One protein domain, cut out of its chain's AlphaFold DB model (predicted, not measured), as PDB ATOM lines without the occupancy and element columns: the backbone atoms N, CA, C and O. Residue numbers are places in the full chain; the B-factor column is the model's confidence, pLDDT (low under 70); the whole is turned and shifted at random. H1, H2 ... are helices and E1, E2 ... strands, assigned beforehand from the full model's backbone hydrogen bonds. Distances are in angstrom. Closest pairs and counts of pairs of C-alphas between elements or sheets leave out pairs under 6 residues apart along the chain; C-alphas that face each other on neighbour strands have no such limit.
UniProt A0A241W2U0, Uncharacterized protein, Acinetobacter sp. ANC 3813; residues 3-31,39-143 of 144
ATOM      1  N   LYS A   3     -52.491 -24.795 -16.464       94.69
ATOM      2  CA  LYS A   3     -53.912 -24.886 -16.126       94.69
ATOM      3  C   LYS A   3     -54.125 -24.742 -14.624       94.69
ATOM      4  O   LYS A   3     -53.549 -25.481 -13.831       94.69
ATOM      5  N   LYS A   4     -55.030 -23.837 -14.252       95.94
ATOM      6  CA  LYS A   4     -55.635 -23.781 -12.920       95.94
ATOM      7  C   LYS A   4     -56.780 -24.796 -12.846       95.94
ATOM      8  O   LYS A   4     -57.664 -24.793 -13.702       95.94
ATOM      9  N   LEU A   5     -56.770 -25.682 -11.853       95.44
ATOM     10  CA  LEU A   5     -57.834 -26.671 -11.657       95.44
ATOM     11  C   LEU A   5     -58.906 -26.098 -10.718       95.44
ATOM     12  O   LEU A   5     -58.908 -26.380  -9.526       95.44
ATOM     13  N   GLU A   6     -59.805 -25.270 -11.263       90.12
ATOM     14  CA  GLU A   6     -60.717 -24.361 -10.526       90.12
ATOM     15  C   GLU A   6     -61.515 -24.981  -9.360       90.12
ATOM     16  O   GLU A   6     -61.871 -24.273  -8.425       90.12
ATOM     17  N   ASN A   7     -61.790 -26.290  -9.384       90.56
ATOM     18  CA  ASN A   7     -62.571 -26.974  -8.342       90.56
ATOM     19  C   ASN A   7     -61.713 -27.713  -7.296       90.56
ATOM     20  O   ASN A   7     -62.256 -28.430  -6.460       90.56
ATOM     21  N   LEU A   8     -60.385 -27.585  -7.359       92.75
ATOM     22  CA  LEU A   8     -59.431 -28.297  -6.508       92.75
ATOM     23  C   LEU A   8     -58.639 -27.301  -5.657       92.75
ATOM     24  O   LEU A   8     -57.500 -26.951  -5.971       92.75
ATOM     25  N   VAL A   9     -59.284 -26.840  -4.581       93.25
ATOM     26  CA  VAL A   9     -58.728 -25.905  -3.593       93.25
ATOM     27  C   VAL A   9     -58.700 -26.564  -2.219       93.25
ATOM     28  O   VAL A   9     -59.711 -27.091  -1.756       93.25
ATOM     29  N   LEU A  10     -57.543 -26.533  -1.566       91.44
ATOM     30  CA  LEU A  10     -57.310 -27.171  -0.276       91.44
ATOM     31  C   LEU A  10     -57.509 -26.189   0.891       91.44
ATOM     32  O   LEU A  10     -56.578 -25.530   1.336       91.44
ATOM     33  N   ASP A  11     -58.724 -26.082   1.415       87.88
ATOM     34  CA  ASP A  11     -59.015 -25.163   2.527       87.88
ATOM     35  C   ASP A  11     -58.848 -25.834   3.901       87.88
ATOM     36  O   ASP A  11     -59.821 -26.144   4.590       87.88
ATOM     37  N   ILE A  12     -57.599 -26.129   4.272       86.12
ATOM     38  CA  ILE A  12     -57.232 -26.708   5.574       86.12
ATOM     39  C   ILE A  12     -55.929 -26.094   6.116       86.12
ATOM     40  O   ILE A  12     -55.086 -25.642   5.337       86.12
ATOM     41  N   PRO A  13     -55.731 -26.070   7.448       88.69
ATOM     42  CA  PRO A  13     -54.443 -25.710   8.032       88.69
ATOM     43  C   PRO A  13     -53.385 -26.793   7.768       88.69
ATOM     44  O   PRO A  13     -53.707 -27.974   7.655       88.69
ATOM     45  N   LEU A  14     -52.112 -26.390   7.725       92.44
ATOM     46  CA  LEU A  14     -50.986 -27.325   7.644       92.44
ATOM     47  C   LEU A  14     -50.768 -28.039   8.985       92.44
ATOM     48  O   LEU A  14     -50.702 -27.390  10.032       92.44
ATOM     49  N   GLY A  15     -50.594 -29.357   8.930       94.50
ATOM     50  CA  GLY A  15     -50.144 -30.186  10.045       94.50
ATOM     51  C   GLY A  15     -48.682 -29.918  10.421       94.50
ATOM     52  O   GLY A  15     -47.926 -29.264   9.689       94.50
ATOM     53  N   ALA A  16     -48.267 -30.404  11.594       94.19
ATOM     54  CA  ALA A  16     -46.968 -30.069  12.178       94.19
ATOM     55  C   ALA A  16     -45.770 -30.519  11.318       94.19
ATOM     56  O   ALA A  16     -44.800 -29.760  11.166       94.19
ATOM     57  N   TYR A  17     -45.842 -31.704  10.705       93.69
ATOM     58  CA  TYR A  17     -44.821 -32.183   9.775       93.69
ATOM     59  C   TYR A  17     -44.708 -31.267   8.557       93.69
ATOM     60  O   TYR A  17     -43.609 -30.795   8.246       93.69
ATOM     61  N   ALA A  18     -45.832 -30.976   7.894       93.19
ATOM     62  CA  ALA A  18     -45.849 -30.144   6.694       93.19
ATOM     63  C   ALA A  18     -45.315 -28.738   6.986       93.19
ATOM     64  O   ALA A  18     -44.478 -28.213   6.249       93.19
ATOM     65  N   GLN A  19     -45.717 -28.165   8.123       95.38
ATOM     66  CA  GLN A  19     -45.237 -26.865   8.571       95.38
ATOM     67  C   GLN A  19     -43.725 -26.865   8.841       95.38
ATOM     68  O   GLN A  19     -43.027 -25.913   8.481       95.38
ATOM     69  N   THR A  20     -43.203 -27.925   9.461       95.25
ATOM     70  CA  THR A  20     -41.767 -28.070   9.744       95.25
ATOM     71  C   THR A  20     -40.960 -28.188   8.456       95.25
ATOM     72  O   THR A  20     -39.962 -27.487   8.285       95.25
ATOM     73  N   ALA A  21     -41.410 -29.031   7.528       93.31
ATOM     74  CA  ALA A  21     -40.766 -29.206   6.235       93.31
ATOM     75  C   ALA A  21     -40.789 -27.913   5.405       93.31
ATOM     76  O   ALA A  21     -39.754 -27.528   4.859       93.31
ATOM     77  N   ALA A  22     -41.910 -27.187   5.386       93.75
ATOM     78  CA  ALA A  22     -42.008 -25.886   4.731       93.75
ATOM     79  C   ALA A  22     -40.987 -24.882   5.295       93.75
ATOM     80  O   ALA A  22     -40.233 -24.271   4.537       93.75
ATOM     81  N   ASN A  23     -40.860 -24.801   6.623       94.38
ATOM     82  CA  ASN A  23     -39.862 -23.952   7.280       94.38
ATOM     83  C   ASN A  23     -38.422 -24.347   6.913       94.38
ATOM     84  O   ASN A  23     -37.570 -23.476   6.709       94.38
ATOM     85  N   CYS A  24     -38.130 -25.649   6.811       93.19
ATOM     86  CA  CYS A  24     -36.829 -26.132   6.354       93.19
ATOM     87  C   CYS A  24     -36.533 -25.680   4.920       93.19
ATOM     88  O   CYS A  24     -35.427 -25.206   4.655       93.19
ATOM     89  N   VAL A  25     -37.512 -25.769   4.015       93.94
ATOM     90  CA  VAL A  25     -37.371 -25.294   2.632       93.94
ATOM     91  C   VAL A  25     -37.135 -23.783   2.599       93.94
ATOM     92  O   VAL A  25     -36.162 -23.339   1.988       93.94
ATOM     93  N   THR A  26     -37.923 -22.987   3.328       94.06
ATOM     94  CA  THR A  26     -37.714 -21.532   3.447       94.06
ATOM     95  C   THR A  26     -36.305 -21.189   3.938       94.06
ATOM     96  O   THR A  26     -35.653 -20.287   3.411       94.06
ATOM     97  N   ALA A  27     -35.793 -21.922   4.931       92.06
ATOM     98  CA  ALA A  27     -34.444 -21.710   5.448       92.06
ATOM     99  C   ALA A  27     -33.353 -22.005   4.402       92.06
ATOM    100  O   ALA A  27     -32.297 -21.370   4.428       92.06
ATOM    101  N   VAL A  28     -33.585 -22.950   3.485       91.69
ATOM    102  CA  VAL A  28     -32.674 -23.225   2.365       91.69
ATOM    103  C   VAL A  28     -32.760 -22.126   1.306       91.69
ATOM    104  O   VAL A  28     -31.714 -21.609   0.920       91.69
ATOM    105  N   LEU A  29     -33.966 -21.706   0.908       92.19
ATOM    106  CA  LEU A  29     -34.193 -20.660  -0.108       92.19
ATOM    107  C   LEU A  29     -33.608 -19.288   0.268       92.19
ATOM    108  O   LEU A  29     -33.292 -18.465  -0.596       92.19
ATOM    109  N   ASN A  30     -33.450 -19.030   1.567       91.12
ATOM    110  CA  ASN A  30     -32.854 -17.799   2.083       91.12
ATOM    111  C   ASN A  30     -31.319 -17.806   2.116       91.12
ATOM    112  O   ASN A  30     -30.717 -16.788   2.467       91.12
ATOM    113  N   LYS A  31     -30.668 -18.914   1.751       88.88
ATOM    114  CA  LYS A  31     -29.210 -18.952   1.606       88.88
ATOM    115  C   LYS A  31     -28.785 -18.237   0.315       88.88
ATOM    116  O   LYS A  31     -29.551 -18.204  -0.647       88.88
ATOM    117  N   ASN A  39     -33.170 -20.617  -7.895       84.56
ATOM    118  CA  ASN A  39     -33.526 -20.637  -6.470       84.56
ATOM    119  C   ASN A  39     -34.677 -21.604  -6.193       84.56
ATOM    120  O   ASN A  39     -35.790 -21.188  -5.876       84.56
ATOM    121  N   ILE A  40     -34.410 -22.890  -6.381       81.62
ATOM    122  CA  ILE A  40     -35.395 -23.956  -6.306       81.62
ATOM    123  C   ILE A  40     -34.883 -25.037  -5.356       81.62
ATOM    124  O   ILE A  40     -33.732 -25.464  -5.431       81.62
ATOM    125  N   VAL A  41     -35.756 -25.504  -4.468       84.88
ATOM    126  CA  VAL A  41     -35.511 -26.634  -3.572       84.88
ATOM    127  C   VAL A  41     -36.483 -27.744  -3.941       84.88
ATOM    128  O   VAL A  41     -37.689 -27.624  -3.735       84.88
ATOM    129  N   THR A  42     -35.936 -28.833  -4.481       71.19
ATOM    130  CA  THR A  42     -36.685 -30.020  -4.910       71.19
ATOM    131  C   THR A  42     -36.100 -31.295  -4.306       71.19
ATOM    132  O   THR A  42     -34.909 -31.364  -3.992       71.19
ATOM    133  N   THR A  43     -36.946 -32.312  -4.150       59.53
ATOM    134  CA  THR A  43     -36.588 -33.668  -3.705       59.53
ATOM    135  C   THR A  43     -36.488 -34.681  -4.858       59.53
ATOM    136  O   THR A  43     -36.122 -35.834  -4.623       59.53
ATOM    137  N   GLY A  44     -36.708 -34.249  -6.108       65.25
ATOM    138  CA  GLY A  44     -36.511 -35.029  -7.340       65.25
ATOM    139  C   GLY A  44     -37.797 -35.237  -8.160       65.25
ATOM    140  O   GLY A  44     -38.884 -34.937  -7.675       65.25
ATOM    141  N   PRO A  45     -37.698 -35.767  -9.395       65.69
ATOM    142  CA  PRO A  45     -38.854 -36.072 -10.239       65.69
ATOM    143  C   PRO A  45     -39.553 -37.338  -9.723       65.69
ATOM    144  O   PRO A  45     -39.265 -38.453 -10.159       65.69
ATOM    145  N   GLN A  46     -40.420 -37.180  -8.725       77.50
ATOM    146  CA  GLN A  46     -41.160 -38.281  -8.112       77.50
ATOM    147  C   GLN A  46     -42.661 -38.008  -8.128       77.50
ATOM    148  O   GLN A  46     -43.104 -36.866  -7.999       77.50
ATOM    149  N   ARG A  47     -43.417 -39.101  -8.272       87.31
ATOM    150  CA  ARG A  47     -44.883 -39.100  -8.389       87.31
ATOM    151  C   ARG A  47     -45.590 -38.993  -7.042       87.31
ATOM    152  O   ARG A  47     -46.778 -38.686  -7.008       87.31
ATOM    153  N   ASP A  48     -44.866 -39.218  -5.952       90.56
ATOM    154  CA  ASP A  48     -45.381 -39.013  -4.603       90.56
ATOM    155  C   ASP A  48     -45.462 -37.514  -4.292       90.56
ATOM    156  O   ASP A  48     -44.642 -36.726  -4.769       90.56
ATOM    157  N   ALA A  49     -46.433 -37.114  -3.470       93.00
ATOM    158  CA  ALA A  49     -46.527 -35.742  -2.987       93.00
ATOM    159  C   ALA A  49     -45.282 -35.352  -2.177       93.00
ATOM    160  O   ALA A  49     -44.836 -36.084  -1.290       93.00
ATOM    161  N   GLN A  50     -44.744 -34.170  -2.454       92.69
ATOM    162  CA  GLN A  50     -43.550 -33.633  -1.807       92.69
ATOM    163  C   GLN A  50     -43.735 -32.160  -1.458       92.69
ATOM    164  O   GLN A  50     -44.554 -31.472  -2.061       92.69
ATOM    165  N   ILE A  51     -42.946 -31.669  -0.501       93.69
ATOM    166  CA  ILE A  51     -42.860 -30.238  -0.201       93.69
ATOM    167  C   ILE A  51     -41.686 -29.662  -0.985       93.69
ATOM    168  O   ILE A  51     -40.535 -30.064  -0.819       93.69
ATOM    169  N   TYR A  52     -42.022 -28.717  -1.844       92.38
ATOM    170  CA  TYR A  52     -41.175 -28.054  -2.816       92.38
ATOM    171  C   TYR A  52     -41.188 -26.553  -2.533       92.38
ATOM    172  O   TYR A  52     -42.124 -26.031  -1.923       92.38
ATOM    173  N   GLY A  53     -40.171 -25.824  -2.974       95.38
ATOM    174  CA  GLY A  53     -40.234 -24.375  -2.887       95.38
ATOM    175  C   GLY A  53     -39.266 -23.674  -3.807       95.38
ATOM    176  O   GLY A  53     -38.259 -24.236  -4.234       95.38
ATOM    177  N   TRP A  54     -39.575 -22.416  -4.074       95.38
ATOM    178  CA  TRP A  54     -38.739 -21.533  -4.860       95.38
ATOM    179  C   TRP A  54     -38.736 -20.120  -4.302       95.38
ATOM    180  O   TRP A  54     -39.599 -19.741  -3.509       95.38
ATOM    181  N   LYS A  55     -37.765 -19.321  -4.736       95.06
ATOM    182  CA  LYS A  55     -37.748 -17.881  -4.500       95.06
ATOM    183  C   LYS A  55     -37.805 -17.152  -5.823       95.06
ATOM    184  O   LYS A  55     -36.898 -17.282  -6.643       95.06
ATOM    185  N   SER A  56     -38.851 -16.364  -5.989       94.00
ATOM    186  CA  SER A  56     -39.027 -15.544  -7.176       94.00
ATOM    187  C   SER A  56     -38.154 -14.274  -7.124       94.00
ATOM    188  O   SER A  56     -37.838 -13.785  -6.029       94.00
ATOM    189  N   PRO A  57     -37.759 -13.727  -8.289       93.88
ATOM    190  CA  PRO A  57     -38.049 -14.244  -9.626       93.88
ATOM    191  C   PRO A  57     -37.129 -15.408 -10.017       93.88
ATOM    192  O   PRO A  57     -35.928 -15.393  -9.737       93.88
ATOM    193  N   ILE A  58     -37.693 -16.399 -10.704       92.88
ATOM    194  CA  ILE A  58     -36.928 -17.425 -11.411       92.88
ATOM    195  C   ILE A  58     -36.856 -17.021 -12.879       92.88
ATOM    196  O   ILE A  58     -37.888 -16.773 -13.497       92.88
ATOM    197  N   ASN A  59     -35.645 -16.975 -13.440       91.56
ATOM    198  CA  ASN A  59     -35.434 -16.681 -14.858       91.56
ATOM    199  C   ASN A  59     -36.126 -17.712 -15.760       91.56
ATOM    200  O   ASN A  59     -36.311 -18.866 -15.371       91.56
ATOM    201  N   GLU A  60     -36.462 -17.306 -16.984       93.56
ATOM    202  CA  GLU A  60     -37.046 -18.218 -17.968       93.56
ATOM    203  C   GLU A  60     -36.126 -19.413 -18.236       93.56
ATOM    204  O   GLU A  60     -34.930 -19.256 -18.495       93.56
ATOM    205  N   HIS A  61     -36.699 -20.607 -18.148       92.12
ATOM    206  CA  HIS A  61     -36.028 -21.872 -18.411       92.12
ATOM    207  C   HIS A  61     -37.017 -22.888 -18.989       92.12
ATOM    208  O   HIS A  61     -38.208 -22.619 -19.162       92.12
ATOM    209  N   THR A  62     -36.497 -24.049 -19.368       92.50
ATOM    210  CA  THR A  62     -37.276 -25.186 -19.851       92.50
ATOM    211  C   THR A  62     -36.680 -26.433 -19.237       92.50
ATOM    212  O   THR A  62     -35.464 -26.624 -19.297       92.50
ATOM    213  N   ASP A  63     -37.544 -27.259 -18.670       88.56
ATOM    214  CA  ASP A  63     -37.185 -28.576 -18.176       88.56
ATOM    215  C   ASP A  63     -37.652 -29.636 -19.185       88.56
ATOM    216  O   ASP A  63     -38.336 -29.342 -20.165       88.56
ATOM    217  N   GLU A  64     -37.255 -30.890 -18.990       87.81
ATOM    218  CA  GLU A  64     -37.596 -31.985 -19.912       87.81
ATOM    219  C   GLU A  64     -38.281 -33.147 -19.188       87.81
ATOM    220  O   GLU A  64     -38.095 -34.311 -19.551       87.81
ATOM    221  N   THR A  65     -39.060 -32.861 -18.136       88.00
ATOM    222  CA  THR A  65     -39.651 -33.925 -17.313       88.00
ATOM    223  C   THR A  65     -41.103 -34.236 -17.683       88.00
ATOM    224  O   THR A  65     -41.526 -35.380 -17.550       88.00
ATOM    225  N   GLY A  66     -41.850 -33.296 -18.259       92.44
ATOM    226  CA  GLY A  66     -43.231 -33.480 -18.705       92.44
ATOM    227  C   GLY A  66     -44.212 -32.635 -17.899       92.44
ATOM    228  O   GLY A  66     -44.023 -31.436 -17.716       92.44
ATOM    229  N   TYR A  67     -45.310 -33.242 -17.452       95.00
ATOM    230  CA  TYR A  67     -46.316 -32.536 -16.664       95.00
ATOM    231  C   TYR A  67     -46.090 -32.727 -15.170       95.00
ATOM    232  O   TYR A  67     -45.834 -33.839 -14.704       95.00
ATOM    233  N   PHE A  68     -46.275 -31.657 -14.408       95.19
ATOM    234  CA  PHE A  68     -46.292 -31.707 -12.956       95.19
ATOM    235  C   PHE A  68     -47.470 -30.931 -12.379       95.19
ATOM    236  O   PHE A  68     -48.002 -29.987 -12.971       95.19
ATOM    237  N   PHE A  69     -47.856 -31.340 -11.182       96.81
ATOM    238  CA  PHE A  69     -48.845 -30.682 -10.358       96.81
ATOM    239  C   PHE A  69     -48.155 -29.950  -9.227       96.81
ATOM    240  O   PHE A  69     -47.205 -30.459  -8.628       96.81
ATOM    241  N   PHE A  70     -48.671 -28.775  -8.896       96.75
ATOM    242  CA  PHE A  70     -48.227 -28.062  -7.715       96.75
ATOM    243  C   PHE A  70     -49.356 -27.265  -7.076       96.75
ATOM    244  O   PHE A  70     -50.323 -26.876  -7.732       96.75
ATOM    245  N   MET A  71     -49.231 -27.033  -5.776       97.50
ATOM    246  CA  MET A  71     -50.194 -26.277  -4.987       97.50
ATOM    247  C   MET A  71     -49.445 -25.387  -3.997       97.50
ATOM    248  O   MET A  71     -48.881 -25.918  -3.041       97.50
ATOM    249  N   PRO A  72     -49.410 -24.057  -4.195       97.06
ATOM    250  CA  PRO A  72     -48.790 -23.142  -3.241       97.06
ATOM    251  C   PRO A  72     -49.472 -23.258  -1.877       97.06
ATOM    252  O   PRO A  72     -50.670 -23.044  -1.782       97.06
ATOM    253  N   ILE A  73     -48.732 -23.575  -0.820       96.31
ATOM    254  CA  ILE A  73     -49.256 -23.687   0.553       96.31
ATOM    255  C   ILE A  73     -48.764 -22.553   1.454       96.31
ATOM    256  O   ILE A  73     -49.386 -22.247   2.467       96.31
ATOM    257  N   GLN A  74     -47.664 -21.894   1.081       95.81
ATOM    258  CA  GLN A  74     -47.192 -20.669   1.720       95.81
ATOM    259  C   GLN A  74     -46.581 -19.738   0.672       95.81
ATOM    260  O   GLN A  74     -45.844 -20.181  -0.205       95.81
ATOM    261  N   MET A  75     -46.856 -18.443   0.787       96.25
ATOM    262  CA  MET A  75     -46.256 -17.399  -0.043       96.25
ATOM    263  C   MET A  75     -45.883 -16.223   0.852       96.25
ATOM    264  O   MET A  75     -46.736 -15.682   1.554       96.25
ATOM    265  N   GLU A  76     -44.612 -15.830   0.839       96.12
ATOM    266  CA  GLU A  76     -44.132 -14.653   1.576       96.12
ATOM    267  C   GLU A  76     -44.693 -13.353   0.979       96.12
ATOM    268  O   GLU A  76     -45.009 -12.402   1.695       96.12
ATOM    269  N   LYS A  77     -44.835 -13.330  -0.348       96.06
ATOM    270  CA  LYS A  77     -45.409 -12.246  -1.147       96.06
ATOM    271  C   LYS A  77     -46.218 -12.840  -2.305       96.06
ATOM    272  O   LYS A  77     -45.975 -13.994  -2.653       96.06
ATOM    273  N   PRO A  78     -47.135 -12.076  -2.927       97.38
ATOM    274  CA  PRO A  78     -47.803 -12.510  -4.149       97.38
ATOM    275  C   PRO A  78     -46.800 -12.940  -5.222       97.38
ATOM    276  O   PRO A  78     -45.762 -12.300  -5.404       97.38
ATOM    277  N   ASP A  79     -47.140 -14.004  -5.937       97.81
ATOM    278  CA  ASP A  79     -46.284 -14.618  -6.944       97.81
ATOM    279  C   ASP A  79     -47.095 -14.969  -8.196       97.81
ATOM    280  O   ASP A  79     -48.331 -15.025  -8.170       97.81
ATOM    281  N   ALA A  80     -46.405 -15.171  -9.312       97.44
ATOM    282  CA  ALA A  80     -47.028 -15.488 -10.588       97.44
ATOM    283  C   ALA A  80     -46.140 -16.407 -11.422       97.44
ATOM    284  O   ALA A  80     -44.919 -16.270 -11.405       97.44
ATOM    285  N   ILE A  81     -46.778 -17.296 -12.186       97.12
ATOM    286  CA  ILE A  81     -46.124 -18.075 -13.240       97.12
ATOM    287  C   ILE A  81     -46.292 -17.343 -14.565       97.12
ATOM    288  O   ILE A  81     -47.397 -16.915 -14.919       97.12
ATOM    289  N   CYS A  82     -45.198 -17.264 -15.311       96.38
ATOM    290  CA  CYS A  82     -45.155 -16.735 -16.660       96.38
ATOM    291  C   CYS A  82     -44.813 -17.868 -17.628       96.38
ATOM    292  O   CYS A  82     -43.814 -18.553 -17.447       96.38
ATOM    293  N   ILE A  83     -45.661 -18.103 -18.628       94.38
ATOM    294  CA  ILE A  83     -45.506 -19.196 -19.600       94.38
ATOM    295  C   ILE A  83     -46.160 -18.810 -20.923       94.38
ATOM    296  O   ILE A  83     -47.297 -18.336 -20.955       94.38
ATOM    297  N   GLY A  84     -45.430 -18.958 -22.032       84.69
ATOM    298  CA  GLY A  84     -45.932 -18.586 -23.362       84.69
ATOM    299  C   GLY A  84     -46.380 -17.119 -23.474       84.69
ATOM    300  O   GLY A  84     -47.350 -16.822 -24.171       84.69
ATOM    301  N   GLY A  85     -45.727 -16.208 -22.742       84.19
ATOM    302  CA  GLY A  85     -46.075 -14.781 -22.690       84.19
ATOM    303  C   GLY A  85     -47.329 -14.443 -21.871       84.19
ATOM    304  O   GLY A  85     -47.726 -13.279 -21.824       84.19
ATOM    305  N   GLN A  86     -47.961 -15.426 -21.225       92.00
ATOM    306  CA  GLN A  86     -49.070 -15.210 -20.299       92.00
ATOM    307  C   GLN A  86     -48.565 -15.198 -18.860       92.00
ATOM    308  O   GLN A  86     -47.814 -16.084 -18.465       92.00
ATOM    309  N   ARG A  87     -49.032 -14.226 -18.072       95.06
ATOM    310  CA  ARG A  87     -48.788 -14.133 -16.630       95.06
ATOM    311  C   ARG A  87     -50.039 -14.560 -15.874       95.06
ATOM    312  O   ARG A  87     -51.093 -13.952 -16.057       95.06
ATOM    313  N   THR A  88     -49.915 -15.557 -15.002       96.44
ATOM    314  CA  THR A  88     -51.009 -16.009 -14.133       96.44
ATOM    315  C   THR A  88     -50.623 -15.873 -12.671       96.44
ATOM    316  O   THR A  88     -49.627 -16.442 -12.232       96.44
ATOM    317  N   GLU A  89     -51.433 -15.140 -11.910       97.62
ATOM    318  CA  GLU A  89     -51.242 -14.992 -10.467       97.62
ATOM    319  C   GLU A  89     -51.562 -16.293  -9.735       97.62
ATOM    320  O   GLU A  89     -52.578 -16.950  -9.993       97.62
ATOM    321  N   LEU A  90     -50.673 -16.660  -8.817       97.25
ATOM    322  CA  LEU A  90     -50.832 -17.841  -7.994       97.25
ATOM    323  C   LEU A  90     -51.763 -17.559  -6.818       97.25
ATOM    324  O   LEU A  90     -51.746 -16.491  -6.208       97.25
ATOM    325  N   GLN A  91     -52.575 -18.555  -6.491       97.00
ATOM    326  CA  GLN A  91     -53.466 -18.558  -5.342       97.00
ATOM    327  C   GLN A  91     -52.993 -19.630  -4.368       97.00
ATOM    328  O   GLN A  91     -52.632 -20.736  -4.779       97.00
ATOM    329  N   LEU A  92     -52.998 -19.299  -3.076       95.88
ATOM    330  CA  LEU A  92     -52.751 -20.294  -2.041       95.88
ATOM    331  C   LEU A  92     -53.790 -21.408  -2.141       95.88
ATOM    332  O   LEU A  92     -54.959 -21.165  -2.437       95.88
ATOM    333  N   ASN A  93     -53.329 -22.622  -1.881       96.25
ATOM    334  CA  ASN A  93     -54.077 -23.863  -1.809       96.25
ATOM    335  C   ASN A  93     -54.774 -24.292  -3.105       96.25
ATOM    336  O   ASN A  93     -55.485 -25.294  -3.127       96.25
ATOM    337  N   GLN A  94     -54.566 -23.565  -4.196       97.62
ATOM    338  CA  GLN A  94     -55.091 -23.903  -5.505       97.62
ATOM    339  C   GLN A  94     -54.179 -24.926  -6.186       97.62
ATOM    340  O   GLN A  94     -52.972 -24.715  -6.283       97.62
ATOM    341  N   LEU A  95     -54.758 -26.008  -6.713       97.88
ATOM    342  CA  LEU A  95     -54.016 -26.962  -7.535       97.88
ATOM    343  C   LEU A  95     -53.820 -26.424  -8.958       97.88
ATOM    344  O   LEU A  95     -54.777 -26.008  -9.624       97.88
ATOM    345  N   TYR A  96     -52.582 -26.487  -9.429       97.81
ATOM    346  CA  TYR A  96     -52.171 -26.138 -10.781       97.81
ATOM    347  C   TYR A  96     -51.525 -27.337 -11.471       97.81
ATOM    348  O   TYR A  96     -50.938 -28.203 -10.824       97.81
ATOM    349  N   LEU A  97     -51.626 -27.353 -12.795       97.19
ATOM    350  CA  LEU A  97     -50.949 -28.280 -13.693       97.19
ATOM    351  C   LEU A  97     -50.072 -27.468 -14.647       97.19
ATOM    352  O   LEU A  97     -50.561 -26.538 -15.294       97.19
ATOM    353  N   LEU A  98     -48.802 -27.839 -14.753       95.56
ATOM    354  CA  LEU A  98     -47.825 -27.210 -15.633       95.56
ATOM    355  C   LEU A  98     -47.128 -28.272 -16.484       95.56
ATOM    356  O   LEU A  98     -46.930 -29.399 -16.051       95.56
ATOM    357  N   ASP A  99     -46.798 -27.896 -17.710       95.06
ATOM    358  CA  ASP A  99     -45.978 -28.647 -18.657       95.06
ATOM    359  C   ASP A  99     -44.615 -27.969 -18.741       95.06
ATOM    360  O   ASP A  99     -44.494 -26.881 -19.314       95.06
ATOM    361  N   ASP A 100     -43.621 -28.582 -18.118       91.94
ATOM    362  CA  ASP A 100     -42.315 -27.970 -17.862       91.94
ATOM    363  C   ASP A 100     -41.422 -27.894 -19.108       91.94
ATOM    364  O   ASP A 100     -40.447 -27.142 -19.139       91.94
ATOM    365  N   ARG A 101     -41.846 -28.583 -20.173       93.56
ATOM    366  CA  ARG A 101     -41.263 -28.567 -21.522       93.56
ATOM    367  C   ARG A 101     -41.515 -27.264 -22.273       93.56
ATOM    368  O   ARG A 101     -40.990 -27.071 -23.369       93.56
ATOM    369  N   LEU A 102     -42.357 -26.383 -21.736       94.19
ATOM    370  CA  LEU A 102     -42.560 -25.043 -22.273       94.19
ATOM    371  C   LEU A 102     -41.696 -24.027 -21.515       94.19
ATOM    372  O   LEU A 102     -41.589 -24.138 -20.295       94.19
ATOM    373  N   PRO A 103     -41.154 -22.996 -22.193       95.06
ATOM    374  CA  PRO A 103     -40.463 -21.901 -21.525       95.06
ATOM    375  C   PRO A 103     -41.336 -21.250 -20.452       95.06
ATOM    376  O   PRO A 103     -42.458 -20.812 -20.743       95.06
ATOM    377  N   HIS A 104     -40.830 -21.222 -19.220       95.25
ATOM    378  CA  HIS A 104     -41.552 -20.693 -18.073       95.25
ATOM    379  C   HIS A 104     -40.634 -20.007 -17.054       95.25
ATOM    380  O   HIS A 104     -39.441 -20.296 -16.962       95.25
ATOM    381  N   SER A 105     -41.202 -19.071 -16.294       95.62
ATOM    382  CA  SER A 105     -40.524 -18.258 -15.277       95.62
ATOM    383  C   SER A 105     -41.472 -17.897 -14.126       95.62
ATOM    384  O   SER A 105     -42.672 -18.195 -14.178       95.62
ATOM    385  N   THR A 106     -40.948 -17.229 -13.092       96.31
ATOM    386  CA  THR A 106     -41.761 -16.643 -12.012       96.31
ATOM    387  C   THR A 106     -41.431 -15.170 -11.785       96.31
ATOM    388  O   THR A 106     -40.276 -14.768 -11.918       96.31
ATOM    389  N   ASP A 107     -42.436 -14.371 -11.410       93.94
ATOM    390  CA  ASP A 107     -42.348 -12.896 -11.360       93.94
ATOM    391  C   ASP A 107     -42.517 -12.284  -9.947       93.94
ATOM    392  O   ASP A 107     -42.594 -11.063  -9.804       93.94
ATOM    393  N   GLY A 108     -42.632 -13.090  -8.889       92.69
ATOM    394  CA  GLY A 108     -42.734 -12.602  -7.507       92.69
ATOM    395  C   GLY A 108     -41.420 -12.074  -6.909       92.69
ATOM    396  O   GLY A 108     -40.361 -12.098  -7.529       92.69
ATOM    397  N   GLU A 109     -41.477 -11.642  -5.646       92.38
ATOM    398  CA  GLU A 109     -40.329 -11.070  -4.911       92.38
ATOM    399  C   GLU A 109     -40.046 -11.771  -3.566       92.38
ATOM    400  O   GLU A 109     -39.532 -11.152  -2.623       92.38
ATOM    401  N   GLY A 110     -40.468 -13.023  -3.414       94.00
ATOM    402  CA  GLY A 110     -40.404 -13.741  -2.144       94.00
ATOM    403  C   GLY A 110     -40.340 -15.248  -2.325       94.00
ATOM    404  O   GLY A 110     -40.300 -15.756  -3.448       94.00
ATOM    405  N   ASN A 111     -40.308 -15.954  -1.199       96.38
ATOM    406  CA  ASN A 111     -40.367 -17.409  -1.197       96.38
ATOM    407  C   ASN A 111     -41.807 -17.900  -1.398       96.38
ATOM    408  O   ASN A 111     -42.731 -17.423  -0.730       96.38
ATOM    409  N   THR A 112     -41.961 -18.921  -2.232       97.44
ATOM    410  CA  THR A 112     -43.183 -19.708  -2.377       97.44
ATOM    411  C   THR A 112     -42.872 -21.157  -2.025       97.44
ATOM    412  O   THR A 112     -41.939 -21.754  -2.558       97.44
ATOM    413  N   ILE A 113     -43.653 -21.721  -1.109       96.81
ATOM    414  CA  ILE A 113     -43.615 -23.137  -0.743       96.81
ATOM    415  C   ILE A 113     -44.873 -23.785  -1.295       96.81
ATOM    416  O   ILE A 113     -45.975 -23.261  -1.118       96.81
ATOM    417  N   ALA A 114     -44.718 -24.929  -1.941       96.75
ATOM    418  CA  ALA A 114     -45.804 -25.658  -2.563       96.75
ATOM    419  C   ALA A 114     -45.719 -27.153  -2.266       96.75
ATOM    420  O   ALA A 114     -44.657 -27.699  -1.975       96.75
ATOM    421  N   LEU A 115     -46.857 -27.820  -2.394       95.94
ATOM    422  CA  LEU A 115     -46.888 -29.253  -2.636       95.94
ATOM    423  C   LEU A 115     -46.588 -29.502  -4.111       95.94
ATOM    424  O   LEU A 115     -46.979 -28.693  -4.952       95.94
ATOM    425  N   PHE A 116     -45.904 -30.596  -4.415       95.62
ATOM    426  CA  PHE A 116     -45.455 -30.942  -5.760       95.62
ATOM    427  C   PHE A 116     -45.599 -32.441  -6.026       95.62
ATOM    428  O   PHE A 116     -45.398 -33.253  -5.124       95.62
ATOM    429  N   SER A 117     -45.927 -32.796  -7.268       95.38
ATOM    430  CA  SER A 117     -45.836 -34.158  -7.799       95.38
ATOM    431  C   SER A 117     -45.673 -34.122  -9.325       95.38
ATOM    432  O   SER A 117     -46.388 -33.399 -10.018       95.38
ATOM    433  N   GLY A 118     -44.743 -34.911  -9.860       92.62
ATOM    434  CA  GLY A 118     -44.454 -35.061 -11.296       92.62
ATOM    435  C   GLY A 118     -43.851 -36.447 -11.554       92.62
ATOM    436  O   GLY A 118     -43.811 -37.288 -10.675       92.62
ATOM    437  N   SER A 119     -43.335 -36.858 -12.696       92.31
ATOM    438  CA  SER A 119     -43.297 -36.341 -14.051       92.31
ATOM    439  C   SER A 119     -44.282 -37.183 -14.877       92.31
ATOM    440  O   SER A 119     -44.059 -38.381 -15.102       92.31
ATOM    441  N   TYR A 120     -45.420 -36.595 -15.236       94.50
ATOM    442  CA  TYR A 120     -46.525 -37.273 -15.918       94.50
ATOM    443  C   TYR A 120     -46.447 -37.066 -17.429       94.50
ATOM    444  O   TYR A 120     -46.025 -36.013 -17.910       94.50
ATOM    445  N   SER A 121     -46.883 -38.071 -18.182       94.25
ATOM    446  CA  SER A 121     -47.113 -37.955 -19.622       94.25
ATOM    447  C   SER A 121     -48.486 -37.349 -19.918       94.25
ATOM    448  O   SER A 121     -49.387 -37.375 -19.082       94.25
ATOM    449  N   GLU A 122     -48.661 -36.815 -21.129       95.12
ATOM    450  CA  GLU A 122     -49.934 -36.218 -21.560       95.12
ATOM    451  C   GLU A 122     -51.094 -37.227 -21.533       95.12
ATOM    452  O   GLU A 122     -52.205 -36.880 -21.143       95.12
ATOM    453  N   GLU A 123     -50.826 -38.488 -21.886       96.19
ATOM    454  CA  GLU A 123     -51.817 -39.573 -21.935       96.19
ATOM    455  C   GLU A 123     -52.369 -39.947 -20.548       96.19
ATOM    456  O   GLU A 123     -53.479 -40.462 -20.436       96.19
ATOM    457  N   GLU A 124     -51.612 -39.671 -19.482       95.88
ATOM    458  CA  GLU A 124     -52.027 -39.921 -18.098       95.88
ATOM    459  C   GLU A 124     -52.976 -38.833 -17.564       95.88
ATOM    460  O   GLU A 124     -53.630 -39.037 -16.539       95.88
ATOM    461  N   LEU A 125     -53.070 -37.675 -18.229       96.62
ATOM    462  CA  LEU A 125     -53.815 -36.522 -17.729       96.62
ATOM    463  C   LEU A 125     -55.326 -36.720 -17.876       96.62
ATOM    464  O   LEU A 125     -55.902 -36.570 -18.952       96.62
ATOM    465  N   ASN A 126     -55.983 -36.993 -16.755       96.25
ATOM    466  CA  ASN A 126     -57.432 -37.106 -16.658       96.25
ATOM    467  C   ASN A 126     -57.923 -36.687 -15.264       96.25
ATOM    468  O   ASN A 126     -57.129 -36.489 -14.342       96.25
ATOM    469  N   ASP A 127     -59.242 -36.555 -15.116       95.56
ATOM    470  CA  ASP A 127     -59.852 -36.100 -13.865       95.56
ATOM    471  C   ASP A 127     -59.581 -37.054 -12.690       95.56
ATOM    472  O   ASP A 127     -59.378 -36.580 -11.572       95.56
ATOM    473  N   ASP A 128     -59.495 -38.368 -12.926       96.88
ATOM    474  CA  ASP A 128     -59.184 -39.349 -11.876       96.88
ATOM    475  C   ASP A 128     -57.774 -39.130 -11.311       96.88
ATOM    476  O   ASP A 128     -57.579 -39.131 -10.092       96.88
ATOM    477  N   LEU A 129     -56.792 -38.866 -12.182       96.69
ATOM    478  CA  LEU A 129     -55.446 -38.489 -11.759       96.69
ATOM    479  C   LEU A 129     -55.480 -37.187 -10.955       96.69
ATOM    480  O   LEU A 129     -54.874 -37.121  -9.892       96.69
ATOM    481  N   TYR A 130     -56.212 -36.166 -11.408       96.94
ATOM    482  CA  TYR A 130     -56.275 -34.881 -10.705       96.94
ATOM    483  C   TYR A 130     -56.830 -35.028  -9.283       96.94
ATOM    484  O   TYR A 130     -56.278 -34.450  -8.346       96.94
ATOM    485  N   GLN A 131     -57.881 -35.836  -9.106       97.00
ATOM    486  CA  GLN A 131     -58.438 -36.146  -7.785       97.00
ATOM    487  C   GLN A 131     -57.451 -36.941  -6.923       97.00
ATOM    488  O   GLN A 131     -57.305 -36.658  -5.735       97.00
ATOM    489  N   CYS A 132     -56.738 -37.901  -7.519       96.94
ATOM    490  CA  CYS A 132     -55.707 -38.673  -6.832       96.94
ATOM    491  C   CYS A 132     -54.579 -37.772  -6.306       96.94
ATOM    492  O   CYS A 132     -54.212 -37.863  -5.135       96.94
ATOM    493  N   ILE A 133     -54.072 -36.850  -7.130       97.25
ATOM    494  CA  ILE A 133     -53.038 -35.893  -6.713       97.25
ATOM    495  C   ILE A 133     -53.555 -34.959  -5.627       97.25
ATOM    496  O   ILE A 133     -52.866 -34.732  -4.636       97.25
ATOM    497  N   PHE A 134     -54.777 -34.450  -5.776       97.50
ATOM    498  CA  PHE A 134     -55.380 -33.595  -4.761       97.50
ATOM    499  C   PHE A 134     -55.506 -34.311  -3.407       97.50
ATOM    500  O   PHE A 134     -55.193 -33.722  -2.373       97.50
ATOM    501  N   ALA A 135     -55.893 -35.591  -3.403       96.75
ATOM    502  CA  ALA A 135     -55.943 -36.407  -2.193       96.75
ATOM    503  C   ALA A 135     -54.552 -36.607  -1.566       96.75
ATOM    504  O   ALA A 135     -54.395 -36.392  -0.368       96.75
ATOM    505  N   GLN A 136     -53.528 -36.924  -2.364       96.56
ATOM    506  CA  GLN A 136     -52.152 -37.051  -1.865       96.56
ATOM    507  C   GLN A 136     -51.617 -35.733  -1.288       96.56
ATOM    508  O   GLN A 136     -50.938 -35.719  -0.262       96.56
ATOM    509  N   PHE A 137     -51.931 -34.607  -1.932       96.88
ATOM    510  CA  PHE A 137     -51.552 -33.281  -1.449       96.88
ATOM    511  C   PHE A 137     -52.240 -32.964  -0.125       96.88
ATOM    512  O   PHE A 137     -51.589 -32.482   0.800       96.88
ATOM    513  N   LYS A 138     -53.526 -33.298  -0.005       96.62
ATOM    514  CA  LYS A 138     -54.254 -33.186   1.255       96.62
ATOM    515  C   LYS A 138     -53.606 -34.028   2.361       96.62
ATOM    516  O   LYS A 138     -53.322 -33.489   3.423       96.62
ATOM    517  N   GLU A 139     -53.311 -35.300   2.103       96.25
ATOM    518  CA  GLU A 139     -52.653 -36.182   3.078       96.25
ATOM    519  C   GLU A 139     -51.282 -35.646   3.516       96.25
ATOM    520  O   GLU A 139     -50.951 -35.673   4.700       96.25
ATOM    521  N   MET A 140     -50.491 -35.119   2.575       95.19
ATOM    522  CA  MET A 140     -49.207 -34.493   2.891       95.19
ATOM    523  C   MET A 140     -49.381 -33.227   3.737       95.19
ATOM    524  O   MET A 140     -48.627 -33.023   4.687       95.19
ATOM    525  N   ALA A 141     -50.367 -32.387   3.413       94.94
ATOM    526  CA  ALA A 141     -50.651 -31.149   4.130       94.94
ATOM    527  C   ALA A 141     -51.146 -31.390   5.563       94.94
ATOM    528  O   ALA A 141     -50.749 -30.652   6.459       94.94
ATOM    529  N   GLU A 142     -51.976 -32.412   5.789       94.50
ATOM    530  CA  GLU A 142     -52.552 -32.761   7.102       94.50
ATOM    531  C   GLU A 142     -51.591 -33.556   7.995       94.50
ATOM    532  O   GLU A 142     -51.923 -33.877   9.135       94.50
ATOM    533  N   ARG A 143     -50.404 -33.914   7.493       92.06
ATOM    534  CA  ARG A 143     -49.471 -34.765   8.228       92.06
ATOM    535  C   ARG A 143     -48.963 -34.073   9.497       92.06
ATOM    536  O   ARG A 143     -48.411 -32.972   9.442       92.06
TER     537      ARG A 143
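AT A GLANCE: This is residues 3 to 31 and 39 to 143 of the 144 residues of an uncharacterized protein of Acinetobacter sp. ANC 3813 (UniProt A0A241W2U0). Picture a strongly twisted sheet of five strands, with two helices, H1 and H2, covering one face and a smaller sheet of four strands over the other. The helices stand at right angles to each other, like the two arms of an L, and come nearest where H1 begins and H2 ends; the two sheets leave a gap between them. The printed part has 134 residues, with two named helices and nine named strands in the order E1 H1 E2 E3 E4 E5 E6 E7 E8 E9 H2. The large sheet runs E1 E7 E4 E9 E2 and the small one E3 E8 E5 E6, both antiparallel throughout, and the class is mixed, helices and strands. The whole is compact, with a radius of gyration of the C-alphas of 13.7 A and spans of 35 by 32 by 25 A.

HOW THE PARTS SIT: Start at the first printed residue, in edge strand E1, residues 3 to 9, and cross the large sheet from there. Its neighbour is E7, residues 94 to 99, antiparallel at 155 degrees; look for N 5 and O 95, 3.0 A apart. Next comes E4, residues 67 to 75, antiparallel to E7 at 142 degrees, with N 70 and O 96 at 3.0 A. E9, residues 111 to 120, is antiparallel to E4 at 163 degrees, with N 71 and O 115 at 2.9 A; E9 bends by 61 degrees at residue 115. The other edge strand is E2, residues 50 to 55, antiparallel to E9 at 129 degrees, with N 52 and O 114 at 2.8 A. Residues 40 to 41 form a short antiparallel pairing with residues 53 to 54 of E2. Two layers, helices on one face of a sheet, are made by H1, residues 16 to 29, and H2, residues 127 to 141, on the same face of this sheet. H1 lies over E9 and E2 at a height over the sheet of 8.6 A; its closest C-alphas to E2 are those of Val 25 and Gly 53, 6.3 A apart. H2 lies over E7, E4 and, only just, E9, with 3 of its C-alphas falling there; its height is 8.4 A, and its closest C-alphas to E9 are Phe 137 and Leu 115, 6.3 A apart. The helices are close but not clearly touching, about perpendicular at 90 degrees, with the C-alphas of Ala 18 and Ala 141 closest at 5.5 A. In both helices every O i to N i+4 pair is within hydrogen-bond range. In the small sheet, E3, residues 58 to 61, is antiparallel to E8, residues 104 to 106, with N 61 and O 104 at 3.0 A. E8 is antiparallel to E5, residues 80 to 83, with N 82 and O 105 at 2.9 A. E5 and E6, residues 86 to 89, form a hairpin, with N 81 and O 88 at 3.0 A. E2 and E3 meet only through their link, while E4 and E8 are apart.

IN THESE COORDINATES: Find C-alpha 3 at (-53.912, -24.886, -16.126), where E1 begins its 13.5 A. H1 starts at C-alpha 16, (-46.968, -30.069, 12.178), and covers 20.1 A. Then follow E2 for 17.0 A, E3 for 8.3 A, E4 for 22.5 A, E5 for 9.9 A, E6 for 10.1 A, E7 for 16.7 A, E8 for 7.3 A and E9 for 25.5 A. H2 covers 20.8 A and ends at C-alpha 141, (-50.651, -31.149, 4.130).

THE WHOLE: The two farthest C-alphas, those of Lys 31 and Asp 128, are 38.7 A apart. Residues 32 to 38 are not printed; C-alphas 31 and 39 are 9.3 A apart across this cut, in the link from H1 to E2. Of the links printed whole, E1 to H1 and E9 to H2 are short, the others tight. The mean pLDDT of the printed part is 93.1, and residues 43 to 45 are under 70.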